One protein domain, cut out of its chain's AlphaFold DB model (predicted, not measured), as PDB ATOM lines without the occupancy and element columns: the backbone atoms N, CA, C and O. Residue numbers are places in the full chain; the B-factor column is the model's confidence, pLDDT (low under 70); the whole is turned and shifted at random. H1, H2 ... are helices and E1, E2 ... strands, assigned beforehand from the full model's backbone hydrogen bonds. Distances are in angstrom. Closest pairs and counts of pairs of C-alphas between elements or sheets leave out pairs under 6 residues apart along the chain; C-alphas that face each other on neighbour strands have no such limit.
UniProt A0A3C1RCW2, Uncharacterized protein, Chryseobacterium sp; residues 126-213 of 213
ATOM      1  N   ILE A 126      -6.240  18.064  39.847       95.94
ATOM      2  CA  ILE A 126      -4.785  17.955  39.926       95.94
ATOM      3  C   ILE A 126      -4.433  16.946  41.016       95.94
ATOM      4  O   ILE A 126      -4.671  17.177  42.204       95.94
ATOM      5  N   LYS A 127      -3.827  15.829  40.613       95.19
ATOM      6  CA  LYS A 127      -3.364  14.770  41.514       95.19
ATOM      7  C   LYS A 127      -1.842  14.789  41.607       95.19
ATOM      8  O   LYS A 127      -1.152  14.636  40.602       95.19
ATOM      9  N   THR A 128      -1.325  14.945  42.822       95.50
ATOM     10  CA  THR A 128       0.115  14.894  43.108       95.50
ATOM     11  C   THR A 128       0.621  13.459  43.098       95.50
ATOM     12  O   THR A 128       0.024  12.578  43.719       95.50
ATOM     13  N   VAL A 129       1.761  13.237  42.452       95.44
ATOM     14  CA  VAL A 129       2.449  11.948  42.393       95.44
ATOM     15  C   VAL A 129       3.892  12.138  42.845       95.44
ATOM     16  O   VAL A 129       4.702  12.741  42.141       95.44
ATOM     17  N   LYS A 130       4.215  11.632  44.036       95.62
ATOM     18  CA  LYS A 130       5.580  11.634  44.570       95.62
ATOM     19  C   LYS A 130       6.283  10.343  44.175       95.62
ATOM     20  O   LYS A 130       5.718   9.269  44.352       95.62
ATOM     21  N   VAL A 131       7.496  10.472  43.658       95.12
ATOM     22  CA  VAL A 131       8.375   9.359  43.291       95.12
ATOM     23  C   VAL A 131       9.664   9.547  44.068       95.12
ATOM     24  O   VAL A 131      10.267  10.611  43.976       95.12
ATOM     25  N   GLU A 132      10.053   8.557  44.867       93.50
ATOM     26  CA  GLU A 132      11.266   8.634  45.694       93.50
ATOM     27  C   GLU A 132      12.483   8.067  44.954       93.50
ATOM     28  O   GLU A 132      13.522   8.720  44.874       93.50
ATOM     29  N   GLU A 133      12.330   6.885  44.352       92.56
ATOM     30  CA  GLU A 133      13.383   6.213  43.582       92.56
ATOM     31  C   GLU A 133      12.873   5.781  42.208       92.56
ATOM     32  O   GLU A 133      13.375   6.230  41.181       92.56
ATOM     33  N   GLU A 134      11.846   4.936  42.177       95.06
ATOM     34  CA  GLU A 134      11.216   4.447  40.958       95.06
ATOM     35  C   GLU A 134       9.738   4.165  41.236       95.06
ATOM     36  O   GLU A 134       9.374   3.649  42.293       95.06
ATOM     37  N   SER A 135       8.853   4.525  40.308       96.00
ATOM     38  CA  SER A 135       7.426   4.224  40.434       96.00
ATOM     39  C   SER A 135       6.756   4.062  39.079       96.00
ATOM     40  O   SER A 135       7.038   4.797  38.132       96.00
ATOM     41  N   GLU A 136       5.821   3.116  39.009       95.06
ATOM     42  CA  GLU A 136       4.897   2.966  37.889       95.06
ATOM     43  C   GLU A 136       3.612   3.742  38.200       95.06
ATOM     44  O   GLU A 136       2.832   3.380  39.081       95.06
ATOM     45  N   VAL A 137       3.404   4.840  37.484       94.00
ATOM     46  CA  VAL A 137       2.278   5.751  37.670       94.00
ATOM     47  C   VAL A 137       1.170   5.380  36.695       94.00
ATOM     48  O   VAL A 137       1.342   5.478  35.480       94.00
ATOM     49  N   SER A 138       0.015   4.974  37.225       93.62
ATOM     50  CA  SER A 138      -1.201   4.844  36.423       93.62
ATOM     51  C   SER A 138      -1.803   6.221  36.181       93.62
ATOM     52  O   SER A 138      -2.100   6.957  37.122       93.62
ATOM     53  N   THR A 139      -2.002   6.555  34.913       91.81
ATOM     54  CA  THR A 139      -2.636   7.810  34.496       91.81
ATOM     55  C   THR A 139      -4.161   7.740  34.562       91.81
ATOM     56  O   THR A 139      -4.799   8.772  34.432       91.81
ATOM     57  N   GLU A 140      -4.758   6.563  34.806       88.81
ATOM     58  CA  GLU A 140      -6.209   6.357  34.986       88.81
ATOM     59  C   GLU A 140      -7.066   7.025  33.886       88.81
ATOM     60  O   GLU A 140      -7.256   6.477  32.804       88.81
ATOM     61  N   PHE A 141      -7.588   8.224  34.130       89.94
ATOM     62  CA  PHE A 141      -8.380   9.021  33.188       89.94
ATOM     63  C   PHE A 141      -7.808  10.434  32.985       89.94
ATOM     64  O   PHE A 141      -8.461  11.279  32.380       89.94
ATOM     65  N   TYR A 142      -6.603  10.701  33.490       93.50
ATOM     66  CA  TYR A 142      -5.915  11.979  33.363       93.50
ATOM     67  C   TYR A 142      -5.234  12.057  31.986       93.50
ATOM     68  O   TYR A 142      -4.336  11.256  31.714       93.50
ATOM     69  N   PRO A 143      -5.645  12.983  31.098       92.25
ATOM     70  CA  PRO A 143      -5.084  13.116  29.750       92.25
ATOM     71  C   PRO A 143      -3.726  13.830  29.711       92.25
ATOM     72  O   PRO A 143      -3.082  13.870  28.661       92.25
ATOM     73  N   LEU A 144      -3.308  14.441  30.821       92.62
ATOM     74  CA  LEU A 144      -2.079  15.212  30.911       92.62
ATOM     75  C   LEU A 144      -1.305  14.836  32.171       92.62
ATOM     76  O   LEU A 144      -1.850  14.788  33.272       92.62
ATOM     77  N   MET A 145      -0.003  14.643  32.006       94.19
ATOM     78  CA  MET A 145       0.950  14.464  33.086       94.19
ATOM     79  C   MET A 145       2.037  15.533  32.994       94.19
ATOM     80  O   MET A 145       2.622  15.747  31.938       94.19
ATOM     81  N   LEU A 146       2.317  16.204  34.103       94.12
ATOM     82  CA  LEU A 146       3.414  17.152  34.244       94.12
ATOM     83  C   LEU A 146       4.587  16.449  34.922       94.12
ATOM     84  O   LEU A 146       4.534  16.156  36.121       94.12
ATOM     85  N   VAL A 147       5.630  16.169  34.142       94.50
ATOM     86  CA  VAL A 147       6.857  15.524  34.620       94.50
ATOM     87  C   VAL A 147       7.822  16.595  35.118       94.50
ATOM     88  O   VAL A 147       8.158  17.511  34.370       94.50
ATOM     89  N   SER A 148       8.264  16.504  36.370       93.94
ATOM     90  CA  SER A 148       9.201  17.469  36.960       93.94
ATOM     91  C   SER A 148      10.585  17.393  36.316       93.94
ATOM     92  O   SER A 148      11.084  16.313  36.002       93.94
ATOM     93  N   GLN A 149      11.244  18.548  36.198       92.50
ATOM     94  CA  GLN A 149      12.656  18.658  35.813       92.50
ATOM     95  C   GLN A 149      13.633  17.896  36.725       92.50
ATOM     96  O   GLN A 149      14.784  17.664  36.336       92.50
ATOM     97  N   ASP A 150      13.195  17.540  37.936       93.62
ATOM     98  CA  ASP A 150      13.984  16.789  38.914       93.62
ATOM     99  C   ASP A 150      13.965  15.278  38.649       93.62
ATOM    100  O   ASP A 150      14.824  14.550  39.156       93.62
ATOM    101  N   ALA A 151      13.034  14.794  37.817       95.19
ATOM    102  CA  ALA A 151      13.026  13.405  37.382       95.19
ATOM    103  C   ALA A 151      14.324  13.070  36.626       95.19
ATOM    104  O   ALA A 151      14.835  13.846  35.813       95.19
ATOM    105  N   GLN A 152      14.876  11.885  36.887       95.69
ATOM    106  CA  GLN A 152      16.061  11.398  36.178       95.69
ATOM    107  C   GLN A 152      15.693  10.817  34.816       95.69
ATOM    108  O   GLN A 152      16.461  10.935  33.861       95.69
ATOM    109  N   SER A 153      14.531  10.176  34.725       95.56
ATOM    110  CA  SER A 153      13.965   9.711  33.465       95.56
ATOM    111  C   SER A 153      12.484   9.393  33.612       95.56
ATOM    112  O   SER A 153      11.984   9.212  34.726       95.56
ATOM    113  N   TYR A 154      11.799   9.280  32.480       96.00
ATOM    114  CA  TYR A 154      10.504   8.623  32.413       96.00
ATOM    115  C   TYR A 154      10.400   7.745  31.165       96.00
ATOM    116  O   TYR A 154      11.017   8.006  30.131       96.00
ATOM    117  N   GLU A 155       9.602   6.692  31.269       94.69
ATOM    118  CA  GLU A 155       9.276   5.768  30.193       94.69
ATOM    119  C   GLU A 155       7.762   5.746  29.996       94.69
ATOM    120  O   GLU A 155       6.987   5.658  30.952       94.69
ATOM    121  N   THR A 156       7.341   5.851  28.741       92.94
ATOM    122  CA  THR A 156       5.942   6.037  28.365       92.94
ATOM    123  C   THR A 156       5.628   5.329  27.047       92.94
ATOM    124  O   THR A 156       6.529   4.869  26.343       92.94
ATOM    125  N   LEU A 157       4.347   5.239  26.692       87.75
ATOM    126  CA  LEU A 157       3.893   4.768  25.387       87.75
ATOM    127  C   LEU A 157       3.535   5.971  24.512       87.75
ATOM    128  O   LEU A 157       2.813   6.868  24.944       87.75
ATOM    129  N   VAL A 158       4.012   5.968  23.273       84.06
ATOM    130  CA  VAL A 158       3.600   6.919  22.234       84.06
ATOM    131  C   VAL A 158       3.033   6.154  21.047       84.06
ATOM    132  O   VAL A 158       3.499   5.065  20.718       84.06
ATOM    133  N   MET A 159       2.025   6.717  20.388       81.88
ATOM    134  CA  MET A 159       1.457   6.109  19.186       81.88
ATOM    135  C   MET A 159       2.317   6.469  17.976       81.88
ATOM    136  O   MET A 159       2.462   7.646  17.646       81.88
ATOM    137  N   VAL A 160       2.863   5.466  17.295       84.38
ATOM    138  CA  VAL A 160       3.638   5.633  16.057       84.38
ATOM    139  C   VAL A 160       2.913   4.963  14.900       84.38
ATOM    140  O   VAL A 160       2.248   3.950  15.094       84.38
ATOM    141  N   LYS A 161       3.016   5.526  13.693       86.62
ATOM    142  CA  LYS A 161       2.472   4.876  12.494       86.62
ATOM    143  C   LYS A 161       3.387   3.730  12.070       86.62
ATOM    144  O   LYS A 161       4.592   3.932  11.937       86.62
ATOM    145  N   ASP A 162       2.811   2.557  11.841       85.94
ATOM    146  CA  ASP A 162       3.487   1.443  11.188       85.94
ATOM    147  C   ASP A 162       3.632   1.687   9.671       85.94
ATOM    148  O   ASP A 162       3.192   2.706   9.129       85.94
ATOM    149  N   GLN A 163       4.256   0.739   8.965       85.31
ATOM    150  CA  GLN A 163       4.483   0.819   7.514       85.31
ATOM    151  C   GLN A 163       3.186   0.828   6.683       85.31
ATOM    152  O   GLN A 163       3.221   1.162   5.501       85.31
ATOM    153  N   VAL A 164       2.051   0.480   7.291       85.06
ATOM    154  CA  VAL A 164       0.726   0.391   6.664       85.06
ATOM    155  C   VAL A 164      -0.167   1.575   7.087       85.06
ATOM    156  O   VAL A 164      -1.303   1.699   6.637       85.06
ATOM    157  N   GLY A 165       0.351   2.491   7.915       81.50
ATOM    158  CA  GLY A 165      -0.346   3.686   8.396       81.50
ATOM    159  C   GLY A 165      -1.178   3.487   9.668       81.50
ATOM    160  O   GLY A 165      -1.817   4.444  10.115       81.50
ATOM    161  N   THR A 166      -1.154   2.299  10.275       85.56
ATOM    162  CA  THR A 166      -1.841   1.989  11.537       85.56
ATOM    163  C   THR A 166      -1.065   2.574  12.711       85.56
ATOM    164  O   THR A 166       0.155   2.453  12.776       85.56
ATOM    165  N   LEU A 167      -1.753   3.198  13.669       83.69
ATOM    166  CA  LEU A 167      -1.117   3.670  14.897       83.69
ATOM    167  C   LEU A 167      -0.926   2.504  15.874       83.69
ATOM    168  O   LEU A 167      -1.907   1.919  16.331       83.69
ATOM    169  N   ILE A 168       0.322   2.214  16.236       84.62
ATOM    170  CA  ILE A 168       0.691   1.205  17.233       84.62
ATOM    171  C   ILE A 168       1.370   1.862  18.443       84.62
ATOM    172  O   ILE A 168       2.099   2.846  18.274       84.62
ATOM    173  N   PRO A 169       1.152   1.357  19.668       83.31
ATOM    174  CA  PRO A 169       1.857   1.847  20.844       83.31
ATOM    175  C   PRO A 169       3.325   1.413  20.786       83.31
ATOM    176  O   PRO A 169       3.630   0.231  20.642       83.31
ATOM    177  N   ASN A 170       4.236   2.367  20.934       86.88
ATOM    178  CA  ASN A 170       5.666   2.125  21.043       86.88
ATOM    179  C   ASN A 170       6.193   2.688  22.361       86.88
ATOM    180  O   ASN A 170       5.863   3.812  22.746       86.88
ATOM    181  N   LYS A 171       7.013   1.901  23.056       89.62
ATOM    182  CA  LYS A 171       7.623   2.302  24.321       89.62
ATOM    183  C   LYS A 171       8.801   3.227  24.043       89.62
ATOM    184  O   LYS A 171       9.689   2.890  23.266       89.62
ATOM    185  N   VAL A 172       8.799   4.391  24.682       90.06
ATOM    186  CA  VAL A 172       9.847   5.402  24.538       90.06
ATOM    187  C   VAL A 172      10.364   5.798  25.908       90.06
ATOM    188  O   VAL A 172       9.602   5.928  26.866       90.06
ATOM    189  N   PHE A 173      11.678   5.976  25.974       93.31
ATOM    190  CA  PHE A 173      12.410   6.380  27.159       93.31
ATOM    191  C   PHE A 173      12.978   7.784  26.964       93.31
ATOM    192  O   PHE A 173      13.613   8.070  25.947       93.31
ATOM    193  N   PHE A 174      12.790   8.639  27.963       93.75
ATOM    194  CA  PHE A 174      13.279  10.008  27.971       93.75
ATOM    195  C   PHE A 174      14.129  10.246  29.218       93.75
ATOM    196  O   PHE A 174      13.648  10.153  30.345       93.75
ATOM    197  N   GLY A 175      15.410  10.552  29.010       94.31
ATOM    198  CA  GLY A 175      16.350  10.856  30.089       94.31
ATOM    199  C   GLY A 175      16.304  12.316  30.550       94.31
ATOM    200  O   GLY A 175      15.702  13.178  29.907       94.31
ATOM    201  N   LYS A 176      17.012  12.602  31.645       94.00
ATOM    202  CA  LYS A 176      17.107  13.920  32.293       94.00
ATOM    203  C   LYS A 176      17.427  15.070  31.339       94.00
ATOM    204  O   LYS A 176      16.803  16.125  31.430       94.00
ATOM    205  N   ASP A 177      18.371  14.871  30.422       92.69
ATOM    206  CA  ASP A 177      18.782  15.918  29.479       92.69
ATOM    207  C   ASP A 177      17.648  16.283  28.519       92.69
ATOM    208  O   ASP A 177      17.407  17.461  28.262       92.69
ATOM    209  N   PHE A 178      16.889  15.282  28.057       92.75
ATOM    210  CA  PHE A 178      15.705  15.515  27.238       92.75
ATOM    211  C   PHE A 178      14.634  16.270  28.023       92.75
ATOM    212  O   PHE A 178      14.070  17.229  27.499       92.75
ATOM    213  N   ILE A 179      14.369  15.861  29.271       92.12
ATOM    214  CA  ILE A 179      13.384  16.523  30.135       92.12
ATOM    215  C   ILE A 179      13.729  18.007  30.242       92.12
ATOM    216  O   ILE A 179      12.925  18.852  29.864       92.12
ATOM    217  N   LYS A 180      14.955  18.327  30.663       90.19
ATOM    218  CA  LYS A 180      15.394  19.713  30.856       90.19
ATOM    219  C   LYS A 180      15.400  20.533  29.568       90.19
ATOM    220  O   LYS A 180      15.009  21.693  29.600       90.19
ATOM    221  N   ALA A 181      15.812  19.945  28.446       88.50
ATOM    222  CA  ALA A 181      15.877  20.651  27.167       88.50
ATOM    223  C   ALA A 181      14.496  21.002  26.585       88.50
ATOM    224  O   ALA A 181      14.395  21.936  25.793       88.50
ATOM    225  N   ASN A 182      13.442  20.266  26.955       87.94
ATOM    226  CA  ASN A 182      12.093  20.442  26.401       87.94
ATOM    227  C   ASN A 182      11.131  21.188  27.335       87.94
ATOM    228  O   ASN A 182       9.975  21.420  26.979       87.94
ATOM    229  N   ILE A 183      11.594  21.595  28.515       86.25
ATOM    230  CA  ILE A 183      10.840  22.484  29.391       86.25
ATOM    231  C   ILE A 183      10.936  23.904  28.832       86.25
ATOM    232  O   ILE A 183      12.009  24.500  28.755       86.25
ATOM    233  N   GLN A 184       9.797  24.446  28.410       75.62
ATOM    234  CA  GLN A 184       9.718  25.790  27.845       75.62
ATOM    235  C   GLN A 184       9.608  26.852  28.950       75.62
ATOM    236  O   GLN A 184       8.961  26.631  29.970       75.62
ATOM    237  N   ASN A 185      10.186  28.034  28.703       63.31
ATOM    238  CA  ASN A 185       9.870  29.307  29.375       63.31
ATOM    239  C   ASN A 185       9.713  29.257  30.909       63.31
ATOM    240  O   ASN A 185       8.605  29.428  31.410       63.31
ATOM    241  N   ASN A 186      10.803  29.092  31.667       65.25
ATOM    242  CA  ASN A 186      10.796  29.122  33.144       65.25
ATOM    243  C   ASN A 186       9.784  28.163  33.817       65.25
ATOM    244  O   ASN A 186       9.495  28.320  35.003       65.25
ATOM    245  N   SER A 187       9.239  27.182  33.089       80.12
ATOM    246  CA  SER A 187       8.456  26.098  33.677       80.12
ATOM    247  C   SER A 187       9.375  25.176  34.484       80.12
ATOM    248  O   SER A 187      10.576  25.096  34.237       80.12
ATOM    249  N   GLU A 188       8.808  24.459  35.450       87.69
ATOM    250  CA  GLU A 188       9.499  23.390  36.187       87.69
ATOM    251  C   GLU A 188       9.069  21.996  35.706       87.69
ATOM    252  O   GLU A 188       9.579  20.980  36.183       87.69
ATOM    253  N   PHE A 189       8.138  21.948  34.747       91.75
ATOM    254  CA  PHE A 189       7.507  20.721  34.286       91.75
ATOM    255  C   PHE A 189       7.515  20.596  32.768       91.75
ATOM    256  O   PHE A 189       7.240  21.558  32.043       91.75
ATOM    257  N   LEU A 190       7.758  19.371  32.309       91.75
ATOM    258  CA  LEU A 190       7.526  18.932  30.945       91.75
ATOM    259  C   LEU A 190       6.097  18.370  30.843       91.75
ATOM    260  O   LEU A 190       5.810  17.345  31.470       91.75
ATOM    261  N   PRO A 191       5.192  18.998  30.071       91.06
ATOM    262  CA  PRO A 191       3.879  18.427  29.811       91.06
ATOM    263  C   PRO A 191       3.985  17.215  28.880       91.06
ATOM    264  O   PRO A 191       4.601  17.276  27.817       91.06
ATOM    265  N   MET A 192       3.331  16.124  29.262       90.69
ATOM    266  CA  MET A 192       3.212  14.897  28.485       90.69
ATOM    267  C   MET A 192       1.740  14.498  28.376       90.69
ATOM    268  O   MET A 192       1.063  14.306  29.383       90.69
ATOM    269  N   VAL A 193       1.256  14.332  27.146       90.69
ATOM    270  CA  VAL A 193      -0.091  13.809  26.883       90.69
ATOM    271  C   VAL A 193      -0.117  12.308  27.154       90.69
ATOM    272  O   VAL A 193       0.781  11.580  26.730       90.69
ATOM    273  N   THR A 194      -1.158  11.848  27.836       90.81
ATOM    274  CA  THR A 194      -1.343  10.453  28.243       90.81
ATOM    275  C   THR A 194      -2.668   9.904  27.733       90.81
ATOM    276  O   THR A 194      -3.647  10.626  27.549       90.81
ATOM    277  N   GLN A 195      -2.703   8.599  27.488       87.31
ATOM    278  CA  GLN A 195      -3.935   7.868  27.211       87.31
ATOM    279  C   GLN A 195      -4.556   7.357  28.509       87.31
ATOM    280  O   GLN A 195      -3.860   7.140  29.499       87.31
ATOM    281  N   SER A 196      -5.865   7.109  28.498       85.12
ATOM    282  CA  SER A 196      -6.534   6.514  29.655       85.12
ATOM    283  C   SER A 196      -5.912   5.155  30.002       85.12
ATOM    284  O   SER A 196      -5.697   4.309  29.136       85.12
ATOM    285  N   ASN A 197      -5.632   4.960  31.289       87.31
ATOM    286  CA  ASN A 197      -5.019   3.785  31.903       87.31
ATOM    287  C   ASN A 197      -3.603   3.480  31.404       87.31
ATOM    288  O   ASN A 197      -3.082   2.387  31.636       87.31
ATOM    289  N   GLN A 198      -2.948   4.449  30.761       91.50
ATOM    290  CA  GLN A 198      -1.539   4.344  30.433       91.50
ATOM    291  C   GLN A 198      -0.709   4.305  31.713       91.50
ATOM    292  O   GLN A 198      -0.958   5.058  32.660       91.50
ATOM    293  N   LYS A 199       0.308   3.448  31.717       93.31
ATOM    294  CA  LYS A 199       1.295   3.382  32.785       93.31
ATOM    295  C   LYS A 199       2.564   4.102  32.359       93.31
ATOM    296  O   LYS A 199       3.081   3.846  31.273       93.31
ATOM    297  N   VAL A 200       3.040   4.999  33.211       95.00
ATOM    298  CA  VAL A 200       4.262   5.777  33.002       95.00
ATOM    299  C   VAL A 200       5.232   5.403  34.105       95.00
ATOM    300  O   VAL A 200       4.929   5.583  35.282       95.00
ATOM    301  N   LYS A 201       6.399   4.887  33.743       96.69
ATOM    302  CA  LYS A 201       7.450   4.603  34.718       96.69
ATOM    303  C   LYS A 201       8.296   5.860  34.896       96.69
ATOM    304  O   LYS A 201       8.824   6.369  33.915       96.69
ATOM    305  N   ILE A 202       8.436   6.356  36.121       96.50
ATOM    306  CA  ILE A 202       9.312   7.490  36.453       96.50
ATOM    307  C   ILE A 202      10.428   7.005  37.367       96.50
ATOM    308  O   ILE A 202      10.183   6.207  38.272       96.50
ATOM    309  N   VAL A 203      11.635   7.523  37.148       96.31
ATOM    310  CA  VAL A 203      12.815   7.256  37.976       96.31
ATOM    311  C   VAL A 203      13.393   8.574  38.495       96.31
ATOM    312  O   VAL A 203      13.515   9.550  37.750       96.31
ATOM    313  N   GLY A 204      13.792   8.582  39.765       93.62
ATOM    314  CA  GLY A 204      14.372   9.706  40.493       93.62
ATOM    315  C   GLY A 204      13.457  10.261  41.584       93.62
ATOM    316  O   GLY A 204      12.262   9.982  41.620       93.62
ATOM    317  N   ASN A 205      14.028  11.108  42.441       94.69
ATOM    318  CA  ASN A 205      13.298  11.788  43.505       94.69
ATOM    319  C   ASN A 205      12.603  13.040  42.952       94.69
ATOM    320  O   ASN A 205      13.250  14.062  42.720       94.69
ATOM    321  N   SER A 206      11.304  12.944  42.672       94.94
ATOM    322  CA  SER A 206      10.551  13.999  41.988       94.94
ATOM    323  C   SER A 206       9.084  14.056  42.420       94.94
ATOM    324  O   SER A 206       8.472  13.053  42.790       94.94
ATOM    325  N   THR A 207       8.495  15.251  42.344       95.50
ATOM    326  CA  THR A 207       7.047  15.456  42.494       95.50
ATOM    327  C   THR A 207       6.451  15.823  41.142       95.50
ATOM    328  O   THR A 207       6.821  16.832  40.550       95.50
ATOM    329  N   ASN A 208       5.535  14.993  40.662       94.94
ATOM    330  CA  ASN A 208       4.882  15.091  39.361       94.94
ATOM    331  C   ASN A 208       3.377  15.310  39.559       94.94
ATOM    332  O   ASN A 208       2.856  15.105  40.660       94.94
ATOM    333  N   TYR A 209       2.664  15.692  38.500       95.44
ATOM    334  CA  TYR A 209       1.227  15.964  38.589       95.44
ATOM    335  C   TYR A 209       0.450  15.313  37.451       95.44
ATOM    336  O   TYR A 209       0.887  15.335  36.306       95.44
ATOM    337  N   LEU A 210      -0.717  14.757  37.763       95.19
ATOM    338  CA  LEU A 210      -1.706  14.311  36.785       95.19
ATOM    339  C   LEU A 210      -2.839  15.334  36.740       95.19
ATOM    340  O   LEU A 210      -3.348  15.734  37.788       95.19
ATOM    341  N   LEU A 211      -3.200  15.773  35.538       94.19
ATOM    342  CA  LEU A 211      -4.153  16.849  35.301       94.19
ATOM    343  C   LEU A 211      -5.328  16.343  34.465       94.19
ATOM    344  O   LEU A 211      -5.144  15.770  33.392       94.19
ATOM    345  N   LEU A 212      -6.534  16.583  34.972       92.06
ATOM    346  CA  LEU A 212      -7.784  16.537  34.226       92.06
ATOM    347  C   LEU A 212      -8.197  17.989  34.013       92.06
ATOM    348  O   LEU A 212      -8.270  18.737  34.988       92.06
ATOM    349  N   VAL A 213      -8.394  18.396  32.762       84.06
ATOM    350  CA  VAL A 213      -8.658  19.789  32.364       84.06
ATOM    351  C   VAL A 213      -9.822  19.886  31.395       84.06
ATOM    352  O   VAL A 213     -10.027  18.919  30.627       84.06
TER     353      VAL A 213
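This is residues 126 to 213 of the 213 residues of an uncharacterized protein of Chryseobacterium sp (UniProt A0A3C1RCW2). Two four-stranded sheets, E2 E7 E4 E5 and E1 E8 E3 E6, lie partly face to face as a sandwich, and the long hairpin of E4 and E5 runs on past the other strands and makes the length of the whole. The short helix H1 lies where E5 ends, beside the edge strand E6 of the other sheet. The strands form a jelly roll, one long hairpin wound over both sheets, with four nested antiparallel pairs: E1 with E8, E2 with E7, E3 with E6, E4 with E5. The 88 printed residues, mostly strand in class, hold eight named strands and one named helix, in the order E1 E2 E3 E4 E5 H1 E6 E7 E8, and both sheets are antiparallel. The whole is compact, with a radius of gyration of the C-alphas of 13.1 A and spans of 40 by 27 by 26 A.

Find C-alpha 153 at (13.965, 9.711, 33.465); from there E4, residues 153 to 161, runs 24.4 A, and E5, residues 167 to 175, returns over 24.2 A. Their sheet also holds E2, residues 134 to 138, and E7, residues 199 to 203, each 13.2 A long. In the other sheet, E1, residues 126 to 131, begins at C-alpha 126 at (-4.785, 17.955, 39.926) and spans 16.1 A. Beside it E8, residues 206 to 212, runs 20.1 A to C-alpha 212 at (-7.784, 16.537, 34.226). E3, residues 144 to 148, spans 13.0 A, and E6, residues 189 to 193, 12.7 A. H1, residues 176 to 182, is 10.1 A long.

Look first at the hairpin E4 and E5, where N 156 and O 172 are 2.9 A apart, within hydrogen-bond range. On the other side of E4 is E7, with N 155 and O 201 at 2.8 A, and then the edge strand E2, with N 137 and O 200 at 2.8 A. In the other sheet, N 129 of E1 and O 208 of E8 are 2.8 A apart, N 146 of E3 and O 209 of E8 2.8 A, and N 190 of E6 and O 147 of E3 2.8 A. The parts of the two sheets that face each other are 10.3 A centre to centre, their strands at 20 degrees. H1 only grazes both sheets; its closest C-alphas to E6 are those of Ile 179 and Leu 190, 6.4 A apart. In H1 every O i to N i+4 pair is within hydrogen-bond range.

The two C-alphas farthest apart, those of Glu 132 and Val 164, are 41.3 A apart. The printed part has no cut and no long link. Residues 185 to 186, between H1 and E6, have a pLDDT under 70; the mean of the printed part is 90.6.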